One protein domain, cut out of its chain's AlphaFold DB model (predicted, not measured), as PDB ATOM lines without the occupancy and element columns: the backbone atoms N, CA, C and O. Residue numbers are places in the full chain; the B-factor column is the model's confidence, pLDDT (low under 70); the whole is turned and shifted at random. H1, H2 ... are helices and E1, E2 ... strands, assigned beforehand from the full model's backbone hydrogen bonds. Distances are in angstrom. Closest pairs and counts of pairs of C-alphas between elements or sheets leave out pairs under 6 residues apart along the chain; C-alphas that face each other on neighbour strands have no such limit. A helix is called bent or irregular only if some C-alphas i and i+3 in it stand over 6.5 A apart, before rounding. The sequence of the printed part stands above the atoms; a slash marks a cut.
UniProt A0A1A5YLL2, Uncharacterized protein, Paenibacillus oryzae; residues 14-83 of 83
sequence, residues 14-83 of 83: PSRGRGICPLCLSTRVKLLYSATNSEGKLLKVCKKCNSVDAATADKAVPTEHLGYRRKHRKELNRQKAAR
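Overview. This is residues 14 to 83 of the 83 residues of an uncharacterized protein of Paenibacillus oryzae (UniProt A0A1A5YLL2). A body built mostly of loops: residues 18 to 32 make a long loop that folds back on itself through the middle, with the small hairpin E1 and E2 beside it. The short helices H1 and H2 sit at the margins, and the longest helix, H3, runs along another side. The printed part has 70 residues with three named helices and two named strands, in the order H1, E1, E2, H2, H3; the sheet, E1 - E2, is antiparallel. The class is mixed, helices and strands, with 28 residues in named elements, under half. The whole is compact, with a radius of gyration of the C-alphas of 11.7 A and spans of 33 by 28 by 18 A.

Arrangement. Start at H1, residues 14 to 17, which touches no helix. Next, residues 18 to 19 pair antiparallel with residues 29 to 30. E1, residues 33 to 36, and E2, residues 42 to 45, form a hairpin at 138 degrees; look for N 35 and O 43, 3.0 A apart, and N 43 and O 35, 2.8 A. In H2, residues 54 to 57, Ala 54 comes closest to E1: its C-alpha is 6.1 A from that of Thr 36. H3, residues 70 to 81, is apart from H1, E1, E2 and H2; 6 of its 8 O i to N i+4 pairs are within hydrogen-bond range, while H1 and H2 are too short for such a pair.

Along the chain. Find C-alpha 14 at (189.742, 84.869, -9.265), where H1 begins. E1 spans 10.3 A and E2 9.2 A. H3 runs 17.9 A to C-alpha 81 at (207.705, 72.691, -24.268); it is irregular, with C-alphas 71 and 74 being 7.4 A apart.

Size, cuts and confidence. The C-alphas farthest apart, of Gly 40 and Arg 70, are 33.8 A apart. The printed part has no cut. The links H1 to E1 and H2 to H3 are long. Look for pLDDT under 70 at residues 64 to 71 and 83.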
ATOM      1  N   PRO A  14     190.050  85.333  -7.918       79.88
ATOM      2  CA  PRO A  14     189.742  84.869  -9.265       79.88
ATOM      3  C   PRO A  14     189.748  83.339  -9.317       79.88
ATOM      4  O   PRO A  14     190.612  82.676  -8.736       79.88
ATOM      5  N   SER A  15     188.733  82.765  -9.969       81.81
ATOM      6  CA  SER A  15     188.538  81.310 -10.067       81.81
ATOM      7  C   SER A  15     188.585  80.567  -8.718       81.81
ATOM      8  O   SER A  15     189.006  79.410  -8.644       81.81
ATOM      9  N   ARG A  16     188.145  81.216  -7.629       84.94
ATOM     10  CA  ARG A  16     188.160  80.666  -6.261       84.94
ATOM     11  C   ARG A  16     189.566  80.255  -5.787       84.94
ATOM     12  O   ARG A  16     189.723  79.258  -5.076       84.94
ATOM     13  N   GLY A  17     190.589  80.979  -6.245       83.19
ATOM     14  CA  GLY A  17     191.994  80.767  -5.888       83.19
ATOM     15  C   GLY A  17     192.648  79.634  -6.673       83.19
ATOM     16  O   GLY A  17     193.691  79.123  -6.267       83.19
ATOM     17  N   ARG A  18     192.018  79.195  -7.769       86.19
ATOM     18  CA  ARG A  18     192.554  78.183  -8.680       86.19
ATOM     19  C   ARG A  18     193.095  78.845  -9.935       86.19
ATOM     20  O   ARG A  18     192.449  79.715 -10.502       86.19
ATOM     21  N   GLY A  19     194.234  78.372 -10.414       86.88
ATOM     22  CA  GLY A  19     194.849  78.897 -11.625       86.88
ATOM     23  C   GLY A  19     195.886  77.945 -12.193       86.88
ATOM     24  O   GLY A  19     195.829  76.730 -11.968       86.88
ATOM     25  N   ILE A  20     196.813  78.513 -12.952       87.50
ATOM     26  CA  ILE A  20     197.986  77.818 -13.469       87.50
ATOM     27  C   ILE A  20     199.166  78.242 -12.612       87.50
ATOM     28  O   ILE A  20     199.363  79.428 -12.372       87.50
ATOM     29  N   CYS A  21     199.925  77.277 -12.103       88.75
ATOM     30  CA  CYS A  21     201.103  77.613 -11.315       88.75
ATOM     31  C   CYS A  21     202.197  78.198 -12.221       88.75
ATOM     32  O   CYS A  21     202.581  77.512 -13.168       88.75
ATOM     33  N   PRO A  22     202.752  79.384 -11.912       88.69
ATOM     34  CA  PRO A  22     203.806  79.996 -12.725       88.69
ATOM     35  C   PRO A  22     205.121  79.203 -12.685       88.69
ATOM     36  O   PRO A  22     205.935  79.324 -13.592       88.69
ATOM     37  N   LEU A  23     205.297  78.343 -11.671       88.81
ATOM     38  CA  LEU A  23     206.500  77.536 -11.459       88.81
ATOM     39  C   LEU A  23     206.406  76.089 -11.910       88.81
ATOM     40  O   LEU A  23     207.435  75.445 -12.004       88.81
ATOM     41  N   CYS A  24     205.243  75.509 -12.177       87.06
ATOM     42  CA  CYS A  24     205.165  74.120 -12.674       87.06
ATOM     43  C   CYS A  24     204.119  73.932 -13.771       87.06
ATOM     44  O   CYS A  24     203.896  72.819 -14.238       87.06
ATOM     45  N   LEU A  25     203.435  75.014 -14.160       86.25
ATOM     46  CA  LEU A  25     202.381  75.033 -15.172       86.25
ATOM     47  C   LEU A  25     201.261  74.007 -14.905       86.25
ATOM     48  O   LEU A  25     200.505  73.624 -15.804       86.25
ATOM     49  N   SER A  26     201.125  73.563 -13.648       86.75
ATOM     50  CA  SER A  26     200.019  72.722 -13.207       86.75
ATOM     51  C   SER A  26     198.736  73.531 -13.275       86.75
ATOM     52  O   SER A  26     198.640  74.614 -12.699       86.75
ATOM     53  N   THR A  27     197.735  72.996 -13.961       86.81
ATOM     54  CA  THR A  27     196.478  73.699 -14.224       86.81
ATOM     55  C   THR A  27     195.412  73.407 -13.167       86.81
ATOM     56  O   THR A  27     195.438  72.332 -12.570       86.81
ATOM     57  N   ARG A  28     194.441  74.316 -12.964       83.94
ATOM     58  CA  ARG A  28     193.331  74.181 -11.982       83.94
ATOM     59  C   ARG A  28     193.785  73.964 -10.525       83.94
ATOM     60  O   ARG A  28     192.984  73.534  -9.684       83.94
ATOM     61  N   VAL A  29     195.038  74.287 -10.210       88.31
ATOM     62  CA  VAL A  29     195.639  74.089  -8.885       88.31
ATOM     63  C   VAL A  29     195.410  75.307  -7.993       88.31
ATOM     64  O   VAL A  29     195.286  76.423  -8.492       88.31
ATOM     65  N   LYS A  30     195.336  75.103  -6.673       87.69
ATOM     66  CA  LYS A  30     195.224  76.195  -5.695       87.69
ATOM     67  C   LYS A  30     196.525  77.009  -5.651       87.69
ATOM     68  O   LYS A  30     197.572  76.430  -5.365       87.69
ATOM     69  N   LEU A  31     196.435  78.317  -5.885       88.44
ATOM     70  CA  LEU A  31     197.539  79.289  -5.844       88.44
ATOM     71  C   LEU A  31     197.485  80.108  -4.549       88.44
ATOM     72  O   LEU A  31     197.253  81.314  -4.560       88.44
ATOM     73  N   LEU A  32     197.579  79.410  -3.418       87.69
ATOM     74  CA  LEU A  32     197.416  80.003  -2.082       87.69
ATOM     75  C   LEU A  32     198.727  80.128  -1.314       87.69
ATOM     76  O   LEU A  32     198.736  80.713  -0.239       87.69
ATOM     77  N   TYR A  33     199.795  79.547  -1.846       90.44
ATOM     78  CA  TYR A  33     201.114  79.570  -1.239       90.44
ATOM     79  C   TYR A  33     201.941  80.677  -1.876       90.44
ATOM     80  O   TYR A  33     201.621  81.119  -2.981       90.44
ATOM     81  N   SER A  34     202.980  81.124  -1.186       90.50
ATOM     82  CA  SER A  34     203.858  82.193  -1.648       90.50
ATOM     83  C   SER A  34     205.291  81.694  -1.727       90.50
ATOM     84  O   SER A  34     205.797  81.174  -0.740       90.50
ATOM     85  N   ALA A  35     205.933  81.885  -2.875       89.50
ATOM     86  CA  ALA A  35     207.379  81.748  -3.018       89.50
ATOM     87  C   ALA A  35     207.998  83.141  -3.164       89.50
ATOM     88  O   ALA A  35     207.386  84.030  -3.763       89.50
ATOM     89  N   THR A  36     209.186  83.330  -2.599       87.69
ATOM     90  CA  THR A  36     209.976  84.555  -2.737       87.69
ATOM     91  C   THR A  36     210.973  84.400  -3.874       87.69
ATOM     92  O   THR A  36     211.756  83.451  -3.881       87.69
ATOM     93  N   ASN A  37     210.954  85.347  -4.804       85.75
ATOM     94  CA  ASN A  37     211.998  85.475  -5.817       85.75
ATOM     95  C   ASN A  37     213.260  86.110  -5.231       85.75
ATOM     96  O   ASN A  37     213.213  86.717  -4.157       85.75
ATOM     97  N   SER A  38     214.361  86.041  -5.977       83.56
ATOM     98  CA  SER A  38     215.632  86.682  -5.614       83.56
ATOM     99  C   SER A  38     215.509  88.208  -5.495       83.56
ATOM    100  O   SER A  38     216.208  88.834  -4.709       83.56
ATOM    101  N   GLU A  39     214.543  88.804  -6.201       82.44
ATOM    102  CA  GLU A  39     214.182  90.227  -6.109       82.44
ATOM    103  C   GLU A  39     213.299  90.575  -4.888       82.44
ATOM    104  O   GLU A  39     212.832  91.705  -4.758       82.44
ATOM    105  N   GLY A  40     212.973  89.606  -4.025       82.00
ATOM    106  CA  GLY A  40     212.096  89.801  -2.862       82.00
ATOM    107  C   GLY A  40     210.596  89.874  -3.185       82.00
ATOM    108  O   GLY A  40     209.774  90.100  -2.296       82.00
ATOM    109  N   LYS A  41     210.198  89.654  -4.445       86.25
ATOM    110  CA  LYS A  41     208.785  89.626  -4.858       86.25
ATOM    111  C   LYS A  41     208.101  88.331  -4.415       86.25
ATOM    112  O   LYS A  41     208.627  87.236  -4.613       86.25
ATOM    113  N   LEU A  42     206.894  88.463  -3.862       87.44
ATOM    114  CA  LEU A  42     206.049  87.339  -3.450       87.44
ATOM    115  C   LEU A  42     205.184  86.851  -4.615       87.44
ATOM    116  O   LEU A  42     204.240  87.524  -5.037       87.44
ATOM    117  N   LEU A  43     205.461  85.643  -5.097       88.06
ATOM    118  CA  LEU A  43     204.689  84.991  -6.149       88.06
ATOM    119  C   LEU A  43     203.679  84.005  -5.572       88.06
ATOM    120  O   LEU A  43     204.022  83.154  -4.752       88.06
ATOM    121  N   LYS A  44     202.434  84.050  -6.060       88.75
ATOM    122  CA  LYS A  44     201.414  83.055  -5.703       88.75
ATOM    123  C   LYS A  44     201.647  81.744  -6.453       88.75
ATOM    124  O   LYS A  44     201.510  81.665  -7.673       88.75
ATOM    125  N   VAL A  45     201.945  80.691  -5.705       90.94
ATOM    126  CA  VAL A  45     202.360  79.381  -6.213       90.94
ATOM    127  C   VAL A  45     201.482  78.254  -5.669       90.94
ATOM    128  O   VAL A  45     200.647  78.426  -4.776       90.94
ATOM    129  N   CYS A  46     201.634  77.066  -6.258       91.94
ATOM    130  CA  CYS A  46     200.960  75.868  -5.775       91.94
ATOM    131  C   CYS A  46     201.659  75.289  -4.539       91.94
ATOM    132  O   CYS A  46     202.837  75.544  -4.310       91.94
ATOM    133  N   LYS A  47     200.961  74.426  -3.790       88.94
ATOM    134  CA  LYS A  47     201.500  73.774  -2.580       88.94
ATOM    135  C   LYS A  47     202.859  73.096  -2.796       88.94
ATOM    136  O   LYS A  47     203.708  73.154  -1.919       88.94
ATOM    137  N   LYS A  48     203.057  72.449  -3.949       88.94
ATOM    138  CA  LYS A  48     204.302  71.729  -4.265       88.94
ATOM    139  C   LYS A  48     205.483  72.669  -4.493       88.94
ATOM    140  O   LYS A  48     206.613  72.284  -4.251       88.94
ATOM    141  N   CYS A  49     205.210  73.882  -4.961       89.38
ATOM    142  CA  CYS A  49     206.235  74.861  -5.291       89.38
ATOM    143  C   CYS A  49     206.433  75.897  -4.174       89.38
ATOM    144  O   CYS A  49     206.958  76.970  -4.436       89.38
ATOM    145  N   ASN A  50     205.981  75.609  -2.952       88.94
ATOM    146  CA  ASN A  50     206.192  76.490  -1.804       88.94
ATOM    147  C   ASN A  50     207.611  76.374  -1.223       88.94
ATOM    148  O   ASN A  50     208.079  77.296  -0.575       88.94
ATOM    149  N   SER A  51     208.271  75.232  -1.416       86.94
ATOM    150  CA  SER A  51     209.575  74.905  -0.825       86.94
ATOM    151  C   SER A  51     210.708  74.919  -1.852       86.94
ATOM    152  O   SER A  51     211.645  74.140  -1.725       86.94
ATOM    153  N   VAL A  52     210.571  75.694  -2.927       85.62
ATOM    154  CA  VAL A  52     211.580  75.743  -3.995       85.62
ATOM    155  C   VAL A  52     212.515  76.914  -3.746       85.62
ATOM    156  O   VAL A  52     212.076  77.951  -3.249       85.62
ATOM    157  N   ASP A  53     213.775  76.752  -4.132       86.62
ATOM    158  CA  ASP A  53     214.793  77.789  -4.001       86.62
ATOM    159  C   ASP A  53     214.445  79.042  -4.813       86.62
ATOM    160  O   ASP A  53     213.807  78.964  -5.872       86.62
ATOM    161  N   ALA A  54     214.942  80.193  -4.352       83.12
ATOM    162  CA  ALA A  54     214.741  81.490  -5.000       83.12
ATOM    163  C   ALA A  54     215.159  81.478  -6.484       83.12
ATOM    164  O   ALA A  54     214.407  81.941  -7.338       83.12
ATOM    165  N   ALA A  55     216.266  80.799  -6.815       83.56
ATOM    166  CA  ALA A  55     216.744  80.639  -8.193       83.56
ATOM    167  C   ALA A  55     215.742  79.924  -9.121       83.56
ATOM    168  O   ALA A  55     215.721  80.139 -10.334       83.56
ATOM    169  N   THR A  56     214.897  79.046  -8.572       83.81
ATOM    170  CA  THR A  56     213.831  78.402  -9.350       83.81
ATOM    171  C   THR A  56     212.572  79.260  -9.382       83.81
ATOM    172  O   THR A  56     211.838  79.219 -10.370       83.81
ATOM    173  N   ALA A  57     212.327  80.047  -8.332       84.50
ATOM    174  CA  ALA A  57     211.228  81.004  -8.277       84.50
ATOM    175  C   ALA A  57     211.378  82.118  -9.335       84.50
ATOM    176  O   ALA A  57     210.389  82.544  -9.934       84.50
ATOM    177  N   ASP A  58     212.615  82.485  -9.676       83.44
ATOM    178  CA  ASP A  58     212.924  83.452 -10.739       83.44
ATOM    179  C   ASP A  58     212.502  82.978 -12.141       83.44
ATOM    180  O   ASP A  58     212.166  83.792 -12.996       83.44
ATOM    181  N   LYS A  59     212.405  81.660 -12.376       84.50
ATOM    182  CA  LYS A  59     211.939  81.073 -13.652       84.50
ATOM    183  C   LYS A  59     210.413  81.134 -13.828       84.50
ATOM    184  O   LYS A  59     209.844  80.402 -14.643       84.50
ATOM    185  N   ALA A  60     209.721  81.940 -13.026       85.06
ATOM    186  CA  ALA A  60     208.275  82.076 -13.066       85.06
ATOM    187  C   ALA A  60     207.792  82.685 -14.386       85.06
ATOM    188  O   ALA A  60     208.211  83.764 -14.791       85.06
ATOM    189  N   VAL A  61     206.829  82.015 -15.019       83.44
ATOM    190  CA  VAL A  61     206.182  82.518 -16.236       83.44
ATOM    191  C   VAL A  61     204.944  83.348 -15.862       83.44
ATOM    192  O   VAL A  61     204.177  82.919 -14.990       83.44
ATOM    193  N   PRO A  62     204.681  84.502 -16.505       78.38
ATOM    194  CA  PRO A  62     203.436  85.243 -16.315       78.38
ATOM    195  C   PRO A  62     202.240  84.419 -16.815       78.38
ATOM    196  O   PRO A  62     202.136  84.064 -17.987       78.38
ATOM    197  N   THR A  63     201.315  84.095 -15.908       72.06
ATOM    198  CA  THR A  63     200.173  83.199 -16.189       72.06
ATOM    199  C   THR A  63     198.832  83.922 -16.328       72.06
ATOM    200  O   THR A  63     197.812  83.266 -16.553       72.06
ATOM    201  N   GLU A  64     198.809  85.257 -16.242       68.00
ATOM    202  CA  GLU A  64     197.580  86.068 -16.239       68.00
ATOM    203  C   GLU A  64     196.708  85.840 -17.483       68.00
ATOM    204  O   GLU A  64     195.485  85.726 -17.387       68.00
ATOM    205  N   HIS A  65     197.339  85.660 -18.646       64.38
ATOM    206  CA  HIS A  65     196.655  85.454 -19.925       64.38
ATOM    207  C   HIS A  65     196.244  83.999 -20.195       64.38
ATOM    208  O   HIS A  65     195.522  83.727 -21.153       64.38
ATOM    209  N   LEU A  66     196.663  83.037 -19.365       66.50
ATOM    210  CA  LEU A  66     196.439  81.604 -19.604       66.50
ATOM    211  C   LEU A  66     195.107  81.100 -19.030       66.50
ATOM    212  O   LEU A  66     194.925  79.896 -18.820       66.50
ATOM    213  N   GLY A  67     194.166  82.017 -18.781       59.00
ATOM    214  CA  GLY A  67     192.845  81.748 -18.224       59.00
ATOM    215  C   GLY A  67     192.217  80.491 -18.823       59.00
ATOM    216  O   GLY A  67     192.037  80.380 -20.034       59.00
ATOM    217  N   TYR A  68     191.923  79.530 -17.944       61.31
ATOM    218  CA  TYR A  68     191.561  78.132 -18.193       61.31
ATOM    219  C   TYR A  68     190.247  77.963 -18.992       61.31
ATOM    220  O   TYR A  68     189.255  77.422 -18.510       61.31
ATOM    221  N   ARG A  69     190.223  78.427 -20.240       56.12
ATOM    222  CA  ARG A  69     189.273  78.049 -21.290       56.12
ATOM    223  C   ARG A  69     190.051  77.280 -22.356       56.12
ATOM    224  O   ARG A  69     191.218  77.578 -22.597       56.12
ATOM    225  N   ARG A  70     189.404  76.310 -23.028       60.59
ATOM    226  CA  ARG A  70     189.998  75.489 -24.115       60.59
ATOM    227  C   ARG A  70     190.841  76.316 -25.109       60.59
ATOM    228  O   ARG A  70     191.848  75.813 -25.595       60.59
ATOM    229  N   LYS A  71     190.470  77.586 -25.332       60.91
ATOM    230  CA  LYS A  71     191.159  78.571 -26.182       60.91
ATOM    231  C   LYS A  71     192.658  78.744 -25.871       60.91
ATOM    232  O   LYS A  71     193.437  78.869 -26.806       60.91
ATOM    233  N   HIS A  72     193.081  78.663 -24.607       70.06
ATOM    234  CA  HIS A  72     194.483  78.877 -24.207       70.06
ATOM    235  C   HIS A  72     195.294  77.579 -24.026       70.06
ATOM    236  O   HIS A  72     196.438  77.622 -23.574       70.06
ATOM    237  N   ARG A  73     194.753  76.403 -24.398       73.31
ATOM    238  CA  ARG A  73     195.468  75.121 -24.223       73.31
ATOM    239  C   ARG A  73     196.709  74.991 -25.114       73.31
ATOM    240  O   ARG A  73     197.700  74.425 -24.668       73.31
ATOM    241  N   LYS A  74     196.673  75.527 -26.339       76.25
ATOM    242  CA  LYS A  74     197.841  75.525 -27.239       76.25
ATOM    243  C   LYS A  74     198.998  76.345 -26.662       76.25
ATOM    244  O   LYS A  74     200.127  75.873 -26.665       76.25
ATOM    245  N   GLU A  75     198.698  77.520 -26.117       77.62
ATOM    246  CA  GLU A  75     199.703  78.423 -25.549       77.62
ATOM    247  C   GLU A  75     200.357  77.841 -24.290       77.62
ATOM    248  O   GLU A  75     201.577  77.808 -24.174       77.62
ATOM    249  N   LEU A  76     199.556  77.249 -23.399       75.88
ATOM    250  CA  LEU A  76     200.081  76.515 -22.246       75.88
ATOM    251  C   LEU A  76     201.028  75.377 -22.661       75.88
ATOM    252  O   LEU A  76     202.051  75.157 -22.016       75.88
ATOM    253  N   ASN A  77     200.679  74.633 -23.714       78.44
ATOM    254  CA  ASN A  77     201.512  73.536 -24.201       78.44
ATOM    255  C   ASN A  77     202.838  74.044 -24.786       78.44
ATOM    256  O   ASN A  77     203.863  73.417 -24.544       78.44
ATOM    257  N   ARG A  78     202.841  75.191 -25.483       79.19
ATOM    258  CA  ARG A  78     204.078  75.843 -25.951       79.19
ATOM    259  C   ARG A  78     204.988  76.220 -24.787       79.19
ATOM    260  O   ARG A  78     206.157  75.866 -24.796       79.19
ATOM    261  N   GLN A  79     204.441  76.856 -23.753       76.00
ATOM    262  CA  GLN A  79     205.221  77.248 -22.575       76.00
ATOM    263  C   GLN A  79     205.766  76.054 -21.783       76.00
ATOM    264  O   GLN A  79     206.825  76.154 -21.177       76.00
ATOM    265  N   LYS A  80     205.061  74.917 -21.788       77.81
ATOM    266  CA  LYS A  80     205.580  73.665 -21.223       77.81
ATOM    267  C   LYS A  80     206.704  73.051 -22.052       77.81
ATOM    268  O   LYS A  80     207.553  72.402 -21.467       77.81
ATOM    269  N   ALA A  81     206.672  73.209 -23.373       78.62
ATOM    270  CA  ALA A  81     207.705  72.691 -24.268       78.62
ATOM    271  C   ALA A  81     208.967  73.570 -24.288       78.62
ATOM    272  O   ALA A  81     210.048  73.073 -24.571       78.62
ATOM    273  N   ALA A  82     208.830  74.866 -23.994       72.88
ATOM    274  CA  ALA A  82     209.929  75.832 -23.957       72.88
ATOM    275  C   ALA A  82     210.741  75.818 -22.646       72.88
ATOM    276  O   ALA A  82     211.623  76.655 -22.468       72.88
ATOM    277  N   ARG A  83     210.406  74.928 -21.711       66.25
ATOM    278  CA  ARG A  83     210.958  74.881 -20.363       66.25
ATOM    279  C   ARG A  83     211.631  73.546 -20.100       66.25
ATOM    280  O   ARG A  83     212.667  73.570 -19.404       66.25
TER     281      ARG A  83